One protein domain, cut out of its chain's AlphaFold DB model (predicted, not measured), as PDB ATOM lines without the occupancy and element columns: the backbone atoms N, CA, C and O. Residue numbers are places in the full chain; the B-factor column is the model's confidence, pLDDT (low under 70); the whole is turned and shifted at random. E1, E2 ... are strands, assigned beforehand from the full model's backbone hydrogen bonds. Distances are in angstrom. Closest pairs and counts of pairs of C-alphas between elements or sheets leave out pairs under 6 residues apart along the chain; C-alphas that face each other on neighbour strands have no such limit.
ATOM      1  N   ALA A  30     -12.598 -39.908 -16.678       95.38
ATOM      2  CA  ALA A  30     -13.722 -39.851 -15.756       95.38
ATOM      3  C   ALA A  30     -14.751 -40.950 -16.058       95.38
ATOM      4  O   ALA A  30     -15.287 -41.054 -17.165       95.38
ATOM      5  N   GLU A  31     -15.089 -41.745 -15.042       96.50
ATOM      6  CA  GLU A  31     -16.056 -42.837 -15.141       96.50
ATOM      7  C   GLU A  31     -17.175 -42.725 -14.095       96.50
ATOM      8  O   GLU A  31     -16.981 -42.330 -12.945       96.50
ATOM      9  N   ILE A  32     -18.384 -43.128 -14.496       97.75
ATOM     10  CA  ILE A  32     -19.565 -43.200 -13.638       97.75
ATOM     11  C   ILE A  32     -20.060 -44.644 -13.588       97.75
ATOM     12  O   ILE A  32     -20.311 -45.264 -14.620       97.75
ATOM     13  N   SER A  33     -20.250 -45.169 -12.378       96.94
ATOM     14  CA  SER A  33     -20.752 -46.524 -12.151       96.94
ATOM     15  C   SER A  33     -21.938 -46.542 -11.170       96.94
ATOM     16  O   SER A  33     -21.794 -46.075 -10.030       96.94
ATOM     17  N   PRO A  34     -23.112 -47.083 -11.561       97.06
ATOM     18  CA  PRO A  34     -23.457 -47.549 -12.911       97.06
ATOM     19  C   PRO A  34     -23.649 -46.383 -13.902       97.06
ATOM     20  O   PRO A  34     -24.069 -45.297 -13.507       97.06
ATOM     21  N   ARG A  35     -23.409 -46.626 -15.201       94.38
ATOM     22  CA  ARG A  35     -23.642 -45.636 -16.278       94.38
ATOM     23  C   ARG A  35     -25.125 -45.365 -16.566       94.38
ATOM     24  O   ARG A  35     -25.441 -44.335 -17.151       94.38
ATOM     25  N   GLN A  36     -26.023 -46.268 -16.166       94.94
ATOM     26  CA  GLN A  36     -27.477 -46.112 -16.262       94.94
ATOM     27  C   GLN A  36     -28.115 -46.379 -14.898       94.94
ATOM     28  O   GLN A  36     -27.778 -47.358 -14.229       94.94
ATOM     29  N   VAL A  37     -29.028 -45.507 -14.475       95.94
ATOM     30  CA  VAL A  37     -29.664 -45.565 -13.153       95.94
ATOM     31  C   VAL A  37     -31.094 -45.029 -13.211       95.94
ATOM     32  O   VAL A  37     -31.424 -44.213 -14.067       95.94
ATOM     33  N   ALA A  38     -31.957 -45.466 -12.298       94.00
ATOM     34  CA  ALA A  38     -33.295 -44.899 -12.166       94.00
ATOM     35  C   ALA A  38     -33.289 -43.585 -11.349       94.00
ATOM     36  O   ALA A  38     -32.391 -43.393 -10.519       94.00
ATOM     37  N   PRO A  39     -34.289 -42.695 -11.520       93.75
ATOM     38  CA  PRO A  39     -34.477 -41.521 -10.669       93.75
ATOM     39  C   PRO A  39     -34.457 -41.866  -9.175       93.75
ATOM     40  O   PRO A  39     -34.982 -42.890  -8.744       93.75
ATOM     41  N   GLY A  40     -33.834 -41.010  -8.364       95.00
ATOM     42  CA  GLY A  40     -33.623 -41.249  -6.934       95.00
ATOM     43  C   GLY A  40     -32.550 -42.295  -6.593       95.00
ATOM     44  O   GLY A  40     -32.238 -42.451  -5.410       95.00
ATOM     45  N   GLY A  41     -31.979 -42.993  -7.582       96.00
ATOM     46  CA  GLY A  41     -30.868 -43.925  -7.397       96.00
ATOM     47  C   GLY A  41     -29.538 -43.235  -7.072       96.00
ATOM     48  O   GLY A  41     -29.437 -42.009  -7.041       96.00
ATOM     49  N   THR A  42     -28.498 -44.035  -6.840       98.00
ATOM     50  CA  THR A  42     -27.159 -43.549  -6.472       98.00
ATOM     51  C   THR A  42     -26.126 -44.037  -7.475       98.00
ATOM     52  O   THR A  42     -26.077 -45.230  -7.778       98.00
ATOM     53  N   VAL A  43     -25.261 -43.133  -7.925       98.25
ATOM     54  CA  VAL A  43     -24.096 -43.432  -8.766       98.25
ATOM     55  C   VAL A  43     -22.808 -43.119  -8.020       98.25
ATOM     56  O   VAL A  43     -22.797 -42.332  -7.072       98.25
ATOM     57  N   THR A  44     -21.714 -43.750  -8.432       98.38
ATOM     58  CA  THR A  44     -20.365 -43.437  -7.957       98.38
ATOM     59  C   THR A  44     -19.571 -42.861  -9.123       98.38
ATOM     60  O   THR A  44     -19.499 -43.497 -10.171       98.38
ATOM     61  N   VAL A  45     -19.013 -41.668  -8.939       98.31
ATOM     62  CA  VAL A  45     -18.134 -40.992  -9.901       98.31
ATOM     63  C   VAL A  45     -16.689 -41.267  -9.493       98.31
ATOM     64  O   VAL A  45     -16.373 -41.206  -8.299       98.31
ATOM     65  N   TYR A  46     -15.846 -41.572 -10.473       97.38
ATOM     66  CA  TYR A  46     -14.405 -41.773 -10.367       97.38
ATOM     67  C   TYR A  46     -13.724 -40.849 -11.379       97.38
ATOM     68  O   TYR A  46     -14.201 -40.737 -12.506       97.38
ATOM     69  N   VAL A  47     -12.643 -40.183 -10.981       96.62
ATOM     70  CA  VAL A  47     -11.868 -39.278 -11.843       96.62
ATOM     71  C   VAL A  47     -10.388 -39.520 -11.587       96.62
ATOM     72  O   VAL A  47      -9.984 -39.567 -10.425       96.62
ATOM     73  N   SER A  48      -9.595 -39.640 -12.647       94.38
ATOM     74  CA  SER A  48      -8.134 -39.703 -12.598       94.38
ATOM     75  C   SER A  48      -7.579 -38.443 -13.254       94.38
ATOM     76  O   SER A  48      -7.735 -38.258 -14.457       94.38
ATOM     77  N   CYS A  49      -6.976 -37.563 -12.458       93.56
ATOM     78  CA  CYS A  49      -6.373 -36.323 -12.941       93.56
ATOM     79  C   CYS A  49      -4.892 -36.521 -13.281       93.56
ATOM     80  O   CYS A  49      -4.230 -37.346 -12.652       93.56
ATOM     81  N   ASP A  50      -4.355 -35.698 -14.180       91.50
ATOM     82  CA  ASP A  50      -2.911 -35.613 -14.426       91.50
ATOM     83  C   ASP A  50      -2.132 -35.129 -13.178       91.50
ATOM     84  O   ASP A  50      -2.682 -34.417 -12.324       91.50
ATOM     85  N   PRO A  51      -0.850 -35.522 -13.024       89.69
ATOM     86  CA  PRO A  51      -0.032 -35.136 -11.879       89.69
ATOM     87  C   PRO A  51       0.230 -33.624 -11.862       89.69
ATOM     88  O   PRO A  51       0.681 -33.031 -12.840       89.69
ATOM     89  N   VAL A  52      -0.011 -32.996 -10.708       89.56
ATOM     90  CA  VAL A  52       0.155 -31.549 -10.503       89.56
ATOM     91  C   VAL A  52       1.290 -31.247  -9.533       89.56
ATOM     92  O   VAL A  52       1.531 -31.991  -8.585       89.56
ATOM     93  N   GLN A  53       1.959 -30.112  -9.734       88.88
ATOM     94  CA  GLN A  53       2.967 -29.620  -8.797       88.88
ATOM     95  C   GLN A  53       2.302 -28.912  -7.607       88.88
ATOM     96  O   GLN A  53       1.428 -28.065  -7.790       88.88
ATOM     97  N   GLY A  54       2.756 -29.213  -6.387       87.88
ATOM     98  CA  GLY A  54       2.300 -28.561  -5.154       87.88
ATOM     99  C   GLY A  54       1.265 -29.360  -4.352       87.88
ATOM    100  O   GLY A  54       1.199 -30.586  -4.417       87.88
ATOM    101  N   THR A  55       0.483 -28.668  -3.520       89.44
ATOM    102  CA  THR A  55      -0.453 -29.307  -2.583       89.44
ATOM    103  C   THR A  55      -1.723 -29.784  -3.285       89.44
ATOM    104  O   THR A  55      -2.630 -29.002  -3.565       89.44
ATOM    105  N   ILE A  56      -1.820 -31.094  -3.510       91.25
ATOM    106  CA  ILE A  56      -3.021 -31.750  -4.041       91.25
ATOM    107  C   ILE A  56      -4.173 -31.635  -3.020       91.25
ATOM    108  O   ILE A  56      -4.019 -32.102  -1.886       91.25
ATOM    109  N   PRO A  57      -5.345 -31.081  -3.387       95.25
ATOM    110  CA  PRO A  57      -6.469 -30.933  -2.470       95.25
ATOM    111  C   PRO A  57      -7.083 -32.291  -2.111       95.25
ATOM    112  O   PRO A  57      -7.172 -33.200  -2.941       95.25
ATOM    113  N   GLY A  58      -7.599 -32.408  -0.884       95.56
ATOM    114  CA  GLY A  58      -8.292 -33.615  -0.407       95.56
ATOM    115  C   GLY A  58      -9.649 -33.885  -1.075       95.56
ATOM    116  O   GLY A  58     -10.278 -34.903  -0.793       95.56
ATOM    117  N   SER A  59     -10.129 -32.986  -1.939       97.19
ATOM    118  CA  SER A  59     -11.379 -33.146  -2.686       97.19
ATOM    119  C   SER A  59     -11.486 -32.201  -3.880       97.19
ATOM    120  O   SER A  59     -10.983 -31.083  -3.795       97.19
ATOM    121  N   ILE A  60     -12.263 -32.599  -4.885       97.88
ATOM    122  CA  ILE A  60     -12.761 -31.745  -5.976       97.88
ATOM    123  C   ILE A  60     -14.298 -31.774  -6.021       97.88
ATOM    124  O   ILE A  60     -14.934 -32.529  -5.276       97.88
ATOM    125  N   GLU A  61     -14.904 -30.958  -6.879       98.38
ATOM    126  CA  GLU A  61     -16.352 -30.941  -7.115       98.38
ATOM    127  C   GLU A  61     -16.708 -31.477  -8.504       98.38
ATOM    128  O   GLU A  61     -15.904 -31.431  -9.435       98.38
ATOM    129  N   ALA A  62     -17.927 -32.003  -8.610       98.06
ATOM    130  CA  ALA A  62     -18.522 -32.518  -9.831       98.06
ATOM    131  C   ALA A  62     -19.968 -32.024  -9.957       98.06
ATOM    132  O   ALA A  62     -20.778 -32.227  -9.046       98.06
ATOM    133  N   THR A  63     -20.297 -31.411 -11.085       97.88
ATOM    134  CA  THR A  63     -21.576 -30.760 -11.379       97.88
ATOM    135  C   THR A  63     -22.393 -31.559 -12.393       97.88
ATOM    136  O   THR A  63     -21.856 -32.126 -13.338       97.88
ATOM    137  N   SER A  64     -23.708 -31.651 -12.183       95.81
ATOM    138  CA  SER A  64     -24.663 -32.230 -13.133       95.81
ATOM    139  C   SER A  64     -26.102 -31.861 -12.782       95.81
ATOM    140  O   SER A  64     -26.540 -32.016 -11.639       95.81
ATOM    141  N   GLN A  65     -26.895 -31.497 -13.792       93.62
ATOM    142  CA  GLN A  65     -28.340 -31.283 -13.638       93.62
ATOM    143  C   GLN A  65     -29.104 -32.565 -13.243       93.62
ATOM    144  O   GLN A  65     -30.209 -32.477 -12.712       93.62
ATOM    145  N   ALA A  66     -28.521 -33.754 -13.447       93.94
ATOM    146  CA  ALA A  66     -29.115 -35.019 -13.013       93.94
ATOM    147  C   ALA A  66     -28.976 -35.275 -11.501       93.94
ATOM    148  O   ALA A  66     -29.677 -36.133 -10.958       93.94
ATOM    149  N   PHE A  67     -28.070 -34.583 -10.805       96.62
ATOM    150  CA  PHE A  67     -27.845 -34.786  -9.374       96.62
ATOM    151  C   PHE A  67     -28.883 -34.039  -8.536       96.62
ATOM    152  O   PHE A  67     -29.175 -32.870  -8.769       96.62
ATOM    153  N   ALA A  68     -29.373 -34.677  -7.472       96.00
ATOM    154  CA  ALA A  68     -30.396 -34.123  -6.579       96.00
ATOM    155  C   ALA A  68     -29.992 -32.811  -5.868       96.00
ATOM    156  O   ALA A  68     -30.845 -32.154  -5.278       96.00
ATOM    157  N   LYS A  69     -28.702 -32.451  -5.892       95.31
ATOM    158  CA  LYS A  69     -28.143 -31.204  -5.343       95.31
ATOM    159  C   LYS A  69     -27.456 -30.320  -6.397       95.31
ATOM    160  O   LYS A  69     -26.825 -29.340  -6.021       95.31
ATOM    161  N   GLY A  70     -27.483 -30.688  -7.681       96.00
ATOM    162  CA  GLY A  70     -26.671 -30.065  -8.738       96.00
ATOM    163  C   GLY A  70     -25.168 -30.387  -8.665       96.00
ATOM    164  O   GLY A  70     -24.554 -30.629  -9.696       96.00
ATOM    165  N   THR A  71     -24.595 -30.485  -7.462       97.62
ATOM    166  CA  THR A  71     -23.163 -30.745  -7.231       97.62
ATOM    167  C   THR A  71     -22.946 -31.920  -6.271       97.62
ATOM    168  O   THR A  71     -23.742 -32.163  -5.357       97.62
ATOM    169  N   VAL A  72     -21.840 -32.644  -6.448       98.38
ATOM    170  CA  VAL A  72     -21.305 -33.631  -5.502       98.38
ATOM    171  C   VAL A  72     -19.819 -33.367  -5.249       98.38
ATOM    172  O   VAL A  72     -19.077 -32.988  -6.150       98.38
ATOM    173  N   ARG A  73     -19.367 -33.596  -4.012       98.50
ATOM    174  CA  ARG A  73     -17.950 -33.534  -3.640       98.50
ATOM    175  C   ARG A  73     -17.303 -34.906  -3.843       98.50
ATOM    176  O   ARG A  73     -17.790 -35.899  -3.301       98.50
ATOM    177  N   LEU A  74     -16.210 -34.959  -4.599       98.38
ATOM    178  CA  LEU A  74     -15.389 -36.154  -4.783       98.38
ATOM    179  C   LEU A  74     -14.196 -36.071  -3.824       98.38
ATOM    180  O   LEU A  74     -13.440 -35.103  -3.865       98.38
ATOM    181  N   ALA A  75     -14.022 -37.053  -2.943       97.69
ATOM    182  CA  ALA A  75     -12.869 -37.127  -2.046       97.69
ATOM    183  C   ALA A  75     -11.660 -37.717  -2.786       97.69
ATOM    184  O   ALA A  75     -11.832 -38.603  -3.624       97.69
ATOM    185  N   ARG A  76     -10.443 -37.255  -2.470       95.75
ATOM    186  CA  ARG A  76      -9.209 -37.887  -2.960       95.75
ATOM    187  C   ARG A  76      -9.156 -39.333  -2.466       95.75
ATOM    188  O   ARG A  76      -9.405 -39.595  -1.290       95.75
ATOM    189  N   VAL A  77      -8.821 -40.261  -3.355       93.62
ATOM    190  CA  VAL A  77      -8.541 -41.652  -2.994       93.62
ATOM    191  C   VAL A  77      -7.135 -41.703  -2.399       93.62
ATOM    192  O   VAL A  77      -6.167 -41.323  -3.048       93.62
ATOM    193  N   THR A  78      -7.028 -42.126  -1.142       82.62
ATOM    194  CA  THR A  78      -5.758 -42.284  -0.413       82.62
ATOM    195  C   THR A  78      -5.405 -43.762  -0.291       82.62
ATOM    196  O   THR A  78      -6.303 -44.567  -0.034       82.62
ATOM    197  N   GLY A  79      -4.123 -44.120  -0.402       70.31
ATOM    198  CA  GLY A  79      -3.664 -45.505  -0.226       70.31
ATOM    199  C   GLY A  79      -3.682 -46.374  -1.489       70.31
ATOM    200  O   GLY A  79      -3.370 -47.557  -1.401       70.31
ATOM    201  N   GLN A  80      -3.987 -45.803  -2.658       55.25
ATOM    202  CA  GLN A  80      -3.634 -46.408  -3.946       55.25
ATOM    203  C   GLN A  80      -2.281 -45.833  -4.381       55.25
ATOM    204  O   GLN A  80      -2.215 -44.937  -5.212       55.25
ATOM    205  N   GLU A  81      -1.236 -46.321  -3.712       53.56
ATOM    206  CA  GLU A  81       0.185 -46.083  -3.992       53.56
ATOM    207  C   GLU A  81       0.564 -44.619  -4.280       53.56
ATOM    208  O   GLU A  81       0.969 -44.269  -5.385       53.56
ATOM    209  N   ASP A  82       0.586 -43.786  -3.229       51.19
ATOM    210  CA  ASP A  82       1.167 -42.425  -3.227       51.19
ATOM    211  C   ASP A  82       2.690 -42.377  -3.581       51.19
ATOM    212  O   ASP A  82       3.343 -41.351  -3.397       51.19
ATOM    213  N   ASN A  83       3.261 -43.483  -4.080       49.62
ATOM    214  CA  ASN A  83       4.641 -43.643  -4.549       49.62
ATOM    215  C   ASN A  83       4.770 -43.608  -6.082       49.62
ATOM    216  O   ASN A  83       5.844 -43.279  -6.587       49.62
ATOM    217  N   ASP A  84       3.706 -43.917  -6.830       54.81
ATOM    218  CA  ASP A  84       3.723 -43.869  -8.295       54.81
ATOM    219  C   ASP A  84       3.438 -42.434  -8.762       54.81
ATOM    220  O   ASP A  84       2.384 -42.116  -9.300       54.81
ATOM    221  N   ALA A  85       4.408 -41.531  -8.566       58.81
ATOM    222  CA  ALA A  85       4.295 -40.100  -8.894       58.81
ATOM    223  C   ALA A  85       4.043 -39.802 -10.396       58.81
ATOM    224  O   ALA A  85       3.873 -38.649 -10.791       58.81
ATOM    225  N   VAL A  86       4.056 -40.845 -11.234       63.09
ATOM    226  CA  VAL A  86       3.681 -40.833 -12.654       63.09
ATOM    227  C   VAL A  86       2.156 -40.879 -12.831       63.09
ATOM    228  O   VAL A  86       1.641 -40.317 -13.796       63.09
ATOM    229  N   ALA A  87       1.426 -41.516 -11.911       75.81
ATOM    230  CA  ALA A  87      -0.029 -41.500 -11.861       75.81
ATOM    231  C   ALA A  87      -0.497 -40.299 -11.025       75.81
ATOM    232  O   ALA A  87      -0.163 -40.165  -9.847       75.81
ATOM    233  N   GLY A  88      -1.263 -39.394 -11.636       88.38
ATOM    234  CA  GLY A  88      -1.808 -38.240 -10.928       88.38
ATOM    235  C   GLY A  88      -2.962 -38.594  -9.972       88.38
ATOM    236  O   GLY A  88      -3.356 -39.756  -9.836       88.38
ATOM    237  N   PRO A  89      -3.499 -37.602  -9.240       92.62
ATOM    238  CA  PRO A  89      -4.423 -37.858  -8.144       92.62
ATOM    239  C   PRO A  89      -5.789 -38.363  -8.617       92.62
ATOM    240  O   PRO A  89      -6.458 -37.739  -9.443       92.62
ATOM    241  N   ALA A  90      -6.244 -39.457  -8.003       94.19
ATOM    242  CA  ALA A  90      -7.575 -40.014  -8.209       94.19
ATOM    243  C   ALA A  90      -8.596 -39.482  -7.185       94.19
ATOM    244  O   ALA A  90      -8.300 -39.311  -5.998       94.19
ATOM    245  N   TYR A  91      -9.836 -39.280  -7.632       96.38
ATOM    246  CA  TYR A  91     -10.957 -38.781  -6.836       96.38
ATOM    247  C   TYR A  91     -12.196 -39.664  -6.991       96.38
ATOM    248  O   TYR A  91     -12.460 -40.222  -8.055       96.38
ATOM    249  N   ARG A  92     -12.990 -39.776  -5.921       97.75
ATOM    250  CA  ARG A  92     -14.197 -40.607  -5.876       97.75
ATOM    251  C   ARG A  92     -15.302 -39.980  -5.033       97.75
ATOM    252  O   ARG A  92     -15.061 -39.503  -3.927       97.75
ATOM    253  N   GLY A  93     -16.546 -40.063  -5.496       98.00
ATOM    254  CA  GLY A  93     -17.714 -39.610  -4.733       98.00
ATOM    255  C   GLY A  93     -18.997 -40.342  -5.109       98.00
ATOM    256  O   GLY A  93     -19.083 -40.965  -6.165       98.00
ATOM    257  N   LYS A  94     -20.007 -40.289  -4.234       98.31
ATOM    258  CA  LYS A  94     -21.342 -40.855  -4.486       98.31
ATOM    259  C   LYS A  94     -22.364 -39.740  -4.657       98.31
ATOM    260  O   LYS A  94     -22.572 -38.960  -3.732       98.31
ATOM    261  N   ALA A  95     -23.031 -39.706  -5.806       98.19
ATOM    262  CA  ALA A  95     -24.100 -38.760  -6.100       98.19
ATOM    263  C   ALA A  95     -25.459 -39.464  -6.083       98.19
ATOM    264  O   ALA A  95     -25.606 -40.560  -6.631       98.19
ATOM    265  N   LYS A  96     -26.464 -38.822  -5.483       98.06
ATOM    266  CA  LYS A  96     -27.861 -39.242  -5.616       98.06
ATOM    267  C   LYS A  96     -28.471 -38.528  -6.819       98.06
ATOM    268  O   LYS A  96     -28.399 -37.303  -6.902       98.06
ATOM    269  N   VAL A  97     -29.071 -39.285  -7.729       96.56
ATOM    270  CA  VAL A  97     -29.820 -38.746  -8.869       96.56
ATOM    271  C   VAL A  97     -31.126 -38.134  -8.375       96.56
ATOM    272  O   VAL A  97     -31.718 -38.606  -7.400       96.56
ATOM    273  N   ALA A  98     -31.561 -37.056  -9.022       94.56
ATOM    274  CA  ALA A  98     -32.796 -36.364  -8.690       94.56
ATOM    275  C   ALA A  98     -34.020 -37.301  -8.764       94.56
ATOM    276  O   ALA A  98     -33.996 -38.359  -9.400       94.56
ATOM    277  N   SER A  99     -35.092 -36.939  -8.059       92.19
ATOM    278  CA  SER A  99     -36.333 -37.725  -8.060       92.19
ATOM    279  C   SER A  99     -37.041 -37.637  -9.416       92.19
ATOM    280  O   SER A  99     -36.821 -36.681 -10.155       92.19
ATOM    281  N   ALA A 100     -37.937 -38.577  -9.734       87.81
ATOM    282  CA  ALA A 100     -38.701 -38.529 -10.988       87.81
ATOM    283  C   ALA A 100     -39.446 -37.187 -11.164       87.81
ATOM    284  O   ALA A 100     -39.389 -36.593 -12.234       87.81
ATOM    285  N   ALA A 101     -40.033 -36.660 -10.081       84.56
ATOM    286  CA  ALA A 101     -40.729 -35.370 -10.051       84.56
ATOM    287  C   ALA A 101     -39.823 -34.145 -10.299       84.56
ATOM    288  O   ALA A 101     -40.323 -33.064 -10.594       84.56
ATOM    289  N   SER A 102     -38.499 -34.293 -10.190       84.75
ATOM    290  CA  SER A 102     -37.532 -33.234 -10.508       84.75
ATOM    291  C   SER A 102     -37.291 -33.092 -12.020       84.75
ATOM    292  O   SER A 102     -36.803 -32.057 -12.467       84.75
ATOM    293  N   PHE A 103     -37.647 -34.106 -12.817       80.56
ATOM    294  CA  PHE A 103     -37.488 -34.119 -14.271       80.56
ATOM    295  C   PHE A 103     -38.811 -33.761 -14.962       80.56
ATOM    296  O   PHE A 103     -39.534 -34.645 -15.414       80.56
ATOM    297  N   THR A 104     -39.139 -32.468 -15.021       71.44
ATOM    298  CA  THR A 104     -40.426 -31.990 -15.567       71.44
ATOM    299  C   THR A 104     -40.605 -32.277 -17.066       71.44
ATOM    300  O   THR A 104     -39.768 -31.904 -17.886       71.44
ATOM    301  N   ASP A 105     -41.758 -32.839 -17.446       63.59
ATOM    302  CA  ASP A 105     -42.087 -33.224 -18.834       63.59
ATOM    303  C   ASP A 105     -42.307 -32.042 -19.802       63.59
ATOM    304  O   ASP A 105     -42.671 -32.238 -20.959       63.59
ATOM    305  N   LYS A 106     -42.149 -30.797 -19.329       53.03
ATOM    306  CA  LYS A 106     -42.409 -29.561 -20.093       53.03
ATOM    307  C   LYS A 106     -41.263 -28.541 -20.056       53.03
ATOM    308  O   LYS A 106     -41.439 -27.420 -20.523       53.03
ATOM    309  N   GLY A 107     -40.109 -28.898 -19.489       49.47
ATOM    310  CA  GLY A 107     -38.904 -28.066 -19.564       49.47
ATOM    311  C   GLY A 107     -38.115 -28.285 -20.866       49.47
ATOM    312  O   GLY A 107     -38.410 -29.220 -21.606       49.47
ATOM    313  N   PRO A 108     -37.034 -27.518 -21.116       53.25
ATOM    314  CA  PRO A 108     -36.027 -27.890 -22.127       53.25
ATOM    315  C   PRO A 108     -35.386 -29.259 -21.823       53.25
ATOM    316  O   PRO A 108     -34.863 -29.924 -22.707       53.25
ATOM    317  N   ASN A 109     -35.512 -29.698 -20.569       53.34
ATOM    318  CA  ASN A 109     -35.120 -30.998 -20.049       53.34
ATOM    319  C   ASN A 109     -36.280 -32.021 -20.079       53.34
ATOM    320  O   ASN A 109     -36.326 -32.919 -19.238       53.34
ATOM    321  N   ALA A 110     -37.236 -31.895 -21.008       55.59
ATOM    322  CA  ALA A 110     -38.294 -32.882 -21.259       55.59
ATOM    323  C   ALA A 110     -37.733 -34.107 -22.010       55.59
ATOM    324  O   ALA A 110     -38.086 -34.414 -23.145       55.59
ATOM    325  N   VAL A 111     -36.792 -34.788 -21.366       62.38
ATOM    326  CA  VAL A 111     -36.103 -35.968 -21.889       62.38
ATOM    327  C   VAL A 111     -37.012 -37.199 -21.798       62.38
ATOM    328  O   VAL A 111     -37.702 -37.367 -20.793       62.38
ATOM    329  N   GLY A 112     -37.023 -38.058 -22.825       76.00
ATOM    330  CA  GLY A 112     -37.866 -39.268 -22.889       76.00
ATOM    331  C   GLY A 112     -37.497 -40.346 -21.857       76.00
ATOM    332  O   GLY A 112     -36.676 -40.094 -20.974       76.00
ATOM    333  N   ARG A 113     -38.085 -41.555 -21.965       86.75
ATOM    334  CA  ARG A 113     -37.905 -42.691 -21.020       86.75
ATOM    335  C   ARG A 113     -36.479 -42.799 -20.469       86.75
ATOM    336  O   ARG A 113     -36.290 -42.820 -19.251       86.75
ATOM    337  N   VAL A 114     -35.511 -42.869 -21.385       88.50
ATOM    338  CA  VAL A 114     -34.076 -42.822 -21.098       88.50
ATOM    339  C   VAL A 114     -33.553 -41.445 -21.483       88.50
ATOM    340  O   VAL A 114     -33.930 -40.881 -22.508       88.50
ATOM    341  N   SER A 115     -32.697 -40.897 -20.634       89.56
ATOM    342  CA  SER A 115     -32.239 -39.514 -20.692       89.56
ATOM    343  C   SER A 115     -30.740 -39.452 -20.462       89.56
ATOM    344  O   SER A 115     -30.260 -40.057 -19.508       89.56
ATOM    345  N   GLU A 116     -30.003 -38.726 -21.294       91.94
ATOM    346  CA  GLU A 116     -28.549 -38.618 -21.182       91.94
ATOM    347  C   GLU A 116     -28.142 -37.250 -20.623       91.94
ATOM    348  O   GLU A 116     -28.685 -36.223 -21.022       91.94
ATOM    349  N   TRP A 117     -27.213 -37.250 -19.668       92.50
ATOM    350  CA  TRP A 117     -26.823 -36.078 -18.891       92.50
ATOM    351  C   TRP A 117     -25.305 -35.996 -18.752       92.50
ATOM    352  O   TRP A 117     -24.653 -36.988 -18.417       92.50
ATOM    353  N   GLY A 118     -24.754 -34.800 -18.950       93.75
ATOM    354  CA  GLY A 118     -23.360 -34.510 -18.630       93.75
ATOM    355  C   GLY A 118     -23.116 -34.452 -17.121       93.75
ATOM    356  O   GLY A 118     -23.974 -34.003 -16.354       93.75
ATOM    357  N   VAL A 119     -21.937 -34.907 -16.714       96.62
ATOM    358  CA  VAL A 119     -21.313 -34.641 -15.420       96.62
ATOM    359  C   VAL A 119     -19.953 -34.028 -15.711       96.62
ATOM    360  O   VAL A 119     -19.164 -34.628 -16.435       96.62
ATOM    361  N   ASP A 120     -19.680 -32.854 -15.166       96.81
ATOM    362  CA  ASP A 120     -18.472 -32.076 -15.439       96.81
ATOM    363  C   ASP A 120     -17.758 -31.677 -14.144       96.81
ATOM    364  O   ASP A 120     -18.331 -31.728 -13.054       96.81
ATOM    365  N   GLY A 121     -16.485 -31.307 -14.253       97.06
ATOM    366  CA  GLY A 121     -15.714 -30.775 -13.137       97.06
ATOM    367  C   GLY A 121     -14.312 -30.340 -13.552       97.06
ATOM    368  O   GLY A 121     -13.953 -30.363 -14.731       97.06
ATOM    369  N   LEU A 122     -13.519 -29.929 -12.561       97.06
ATOM    370  CA  LEU A 122     -12.135 -29.492 -12.748       97.06
ATOM    371  C   LEU A 122     -11.182 -30.347 -11.911       97.06
ATOM    372  O   LEU A 122     -11.434 -30.619 -10.734       97.06
ATOM    373  N   CYS A 123     -10.072 -30.744 -12.522       96.56
ATOM    374  CA  CYS A 123      -8.915 -31.298 -11.835       96.56
ATOM    375  C   CYS A 123      -8.085 -30.177 -11.173       96.56
ATOM    376  O   CYS A 123      -8.174 -29.018 -11.586       96.56
ATOM    377  N   PRO A 124      -7.231 -30.484 -10.174       93.62
ATOM    378  CA  PRO A 124      -6.449 -29.467  -9.459       93.62
ATOM    379  C   PRO A 124      -5.515 -28.616 -10.338       93.62
ATOM    380  O   PRO A 124      -5.145 -27.518  -9.939       93.62
ATOM    381  N   GLY A 125      -5.150 -29.102 -11.532       91.62
ATOM    382  CA  GLY A 125      -4.348 -28.373 -12.521       91.62
ATOM    383  C   GLY A 125      -5.139 -27.373 -13.376       91.62
ATOM    384  O   GLY A 125      -4.571 -26.768 -14.277       91.62
ATOM    385  N   GLY A 126      -6.445 -27.214 -13.129       92.62
ATOM    386  CA  GLY A 126      -7.349 -26.382 -13.934       92.62
ATOM    387  C   GLY A 126      -7.897 -27.072 -15.188       92.62
ATOM    388  O   GLY A 126      -8.684 -26.478 -15.921       92.62
ATOM    389  N   GLU A 127      -7.507 -28.321 -15.432       92.62
ATOM    390  CA  GLU A 127      -7.990 -29.122 -16.552       92.62
ATOM    391  C   GLU A 127      -9.446 -29.561 -16.341       92.62
ATOM    392  O   GLU A 127      -9.840 -29.942 -15.235       92.62
ATOM    393  N   GLN A 128     -10.250 -29.504 -17.405       95.38
ATOM    394  CA  GLN A 128     -11.652 -29.902 -17.377       95.38
ATOM    395  C   GLN A 128     -11.815 -31.375 -17.747       95.38
ATOM    396  O   GLN A 128     -11.324 -31.820 -18.782       95.38
ATOM    397  N   TRP A 129     -12.600 -32.091 -16.946       95.56
ATOM    398  CA  TRP A 129     -13.047 -33.448 -17.242       95.56
ATOM    399  C   TRP A 129     -14.568 -33.483 -17.423       95.56
ATOM    400  O   TRP A 129     -15.298 -32.625 -16.914       95.56
ATOM    401  N   ALA A 130     -15.049 -34.481 -18.164       96.19
ATOM    402  CA  ALA A 130     -16.471 -34.705 -18.385       96.19
ATOM    403  C   ALA A 130     -16.784 -36.201 -18.517       96.19
ATOM    404  O   ALA A 130     -16.015 -36.964 -19.097       96.19
ATOM    405  N   ALA A 131     -17.945 -36.605 -18.014       96.19
ATOM    406  CA  ALA A 131     -18.486 -37.952 -18.120       96.19
ATOM    407  C   ALA A 131     -19.997 -37.912 -18.396       96.19
ATOM    408  O   ALA A 131     -20.653 -36.882 -18.238       96.19
ATOM    409  N   THR A 132     -20.561 -39.053 -18.789       95.31
ATOM    410  CA  THR A 132     -21.958 -39.155 -19.230       95.31
ATOM    411  C   THR A 132     -22.745 -40.143 -18.373       95.31
ATOM    412  O   THR A 132     -22.330 -41.289 -18.186       95.31
ATOM    413  N   LEU A 133     -23.909 -39.710 -17.887       95.12
ATOM    414  CA  LEU A 133     -24.846 -40.491 -17.082       95.12
ATOM    415  C   LEU A 133     -26.181 -40.663 -17.814       95.12
ATOM    416  O   LEU A 133     -26.757 -39.693 -18.300       95.12
ATOM    417  N   ARG A 134     -26.726 -41.884 -17.818       94.62
ATOM    418  CA  ARG A 134     -28.092 -42.165 -18.275       94.62
ATOM    419  C   ARG A 134     -29.061 -42.325 -17.109       94.62
ATOM    420  O   ARG A 134     -28.815 -43.092 -16.179       94.62
ATOM    421  N   VAL A 135     -30.197 -41.642 -17.190       93.50
ATOM    422  CA  VAL A 135     -31.325 -41.782 -16.264       93.50
ATOM    423  C   VAL A 135     -32.470 -42.484 -16.991       93.50
ATOM    424  O   VAL A 135     -32.924 -42.001 -18.021       93.50
ATOM    425  N   ASP A 136     -32.927 -43.624 -16.472       92.69
ATOM    426  CA  ASP A 136     -34.047 -44.409 -17.016       92.69
ATOM    427  C   ASP A 136     -35.228 -44.365 -16.043       92.69
ATOM    428  O   ASP A 136     -35.172 -44.943 -14.955       92.69
ATOM    429  N   ARG A 137     -36.298 -43.655 -16.415       86.75
ATOM    430  CA  ARG A 137     -37.452 -43.445 -15.527       86.75
ATOM    431  C   ARG A 137     -38.320 -44.694 -15.335       86.75
ATOM    432  O   ARG A 137     -39.028 -44.781 -14.332       86.75
ATOM    433  N   GLU A 138     -38.258 -45.670 -16.241       81.94
ATOM    434  CA  GLU A 138     -39.071 -46.893 -16.164       81.94
ATOM    435  C   GLU A 138     -38.390 -48.005 -15.354       81.94
ATOM    436  O   GLU A 138     -39.077 -48.838 -14.761       81.94
ATOM    437  N   ALA A 139     -37.060 -47.970 -15.211       77.38
ATOM    438  CA  ALA A 139     -36.293 -48.951 -14.433       77.38
ATOM    439  C   ALA A 139     -36.698 -49.049 -12.940       77.38
ATOM    440  O   ALA A 139     -36.401 -50.045 -12.274       77.38
ATOM    441  N   THR A 140     -37.390 -48.040 -12.395       65.19
ATOM    442  CA  THR A 140     -38.042 -48.101 -11.072       65.19
ATOM    443  C   THR A 140     -39.365 -48.866 -11.065       65.19
ATOM    444  O   THR A 140     -39.648 -49.549 -10.083       65.19
ATOM    445  N   ALA A 141     -40.171 -48.761 -12.126       61.84
ATOM    446  CA  ALA A 141     -41.513 -49.342 -12.186       61.84
ATOM    447  C   ALA A 141     -41.470 -50.870 -12.356       61.84
ATOM    448  O   ALA A 141     -42.242 -51.593 -11.721       61.84
TER     449      ALA A 141
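What this domain is: This is residues 30 to 141 of the 301 residues of an uncharacterized protein of Streptomyces alkaliterrae (UniProt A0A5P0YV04). One curled antiparallel sheet of seven strands folds back on itself into a flattened, nearly closed tube, with E1, E2 and E5 in one leaf, E3, E6 and E7 in the other, and E4 as the hinge. The edge strands E1 and E7 come near each other across the open side, and long loops at opposite ends, residues 77 to 89 and 97 to 113, lengthen the whole into a rod. The 112 printed residues include seven named strands, E1 to E7 along the chain, and no named helix; the sheet's order is E1, E2, E5, E4, E3, E6, E7. The class is all strand, though under half of the residues, 47 of 112, are in named elements. The whole is only just compact, close to loose, with a radius of gyration of the C-alphas of 15.5 A and spans of 49 by 24 by 18 A.

Where its parts are: E1 is residues 30 to 33, beginning at C-alpha 30 (-13.722, -39.851, -15.756). E2 is residues 42 to 48, 20.4 A long, and E5 is residues 90 to 96, 20.5 A long. E4 is residues 71 to 76 and E3 residues 59 to 63. The longest strands by residues are E6, residues 114 to 122, 27.0 A, and E7, residues 128 to 136, 26.7 A, ending at C-alpha 136 (-34.047, -44.409, -17.016).

How they stand to each other: The sheet is strongly twisted, and the way across it turns by 230 degrees. E1 and E2 form a hairpin, with N 31 and O 46 2.9 A apart. E2 and E5 are antiparallel at 162 degrees, with N 45 to O 93 at 2.9 A. E4 is staggered: residues 75 to 76 pair with E5, where N 75 and O 92 are 2.8 A apart, and residues 71 to 75 pair with E3, where N 62 and O 72 are 2.9 A apart. E3, E4 and E5 make a meander, each strand the antiparallel neighbour of the one before. With E2 before it or E6 after it, this meander makes a Greek key, the first strand of the four being the antiparallel neighbour of the fourth. E3 and E6 have N 63 and O 120 within hydrogen-bond range at 2.8 A. E6 and E7 form a hairpin, with N 117 to O 133 at 2.8 A. The closest C-alphas of E1 and E7 are those of Ala 30 and Ala 131, 5.6 A apart. Residues 36 to 37 pair in parallel with residues 134 to 135 of E7.

The domain as a whole: The two C-alphas farthest apart, those of Asn 83 and Lys 106, are 51.5 A apart. The links E4 to E5 and E5 to E6 are long, and the printed part has no cut. The mean pLDDT of the printed part is 87.9; residues 80 to 86, 105 to 111 and 140 to 141 are under 70.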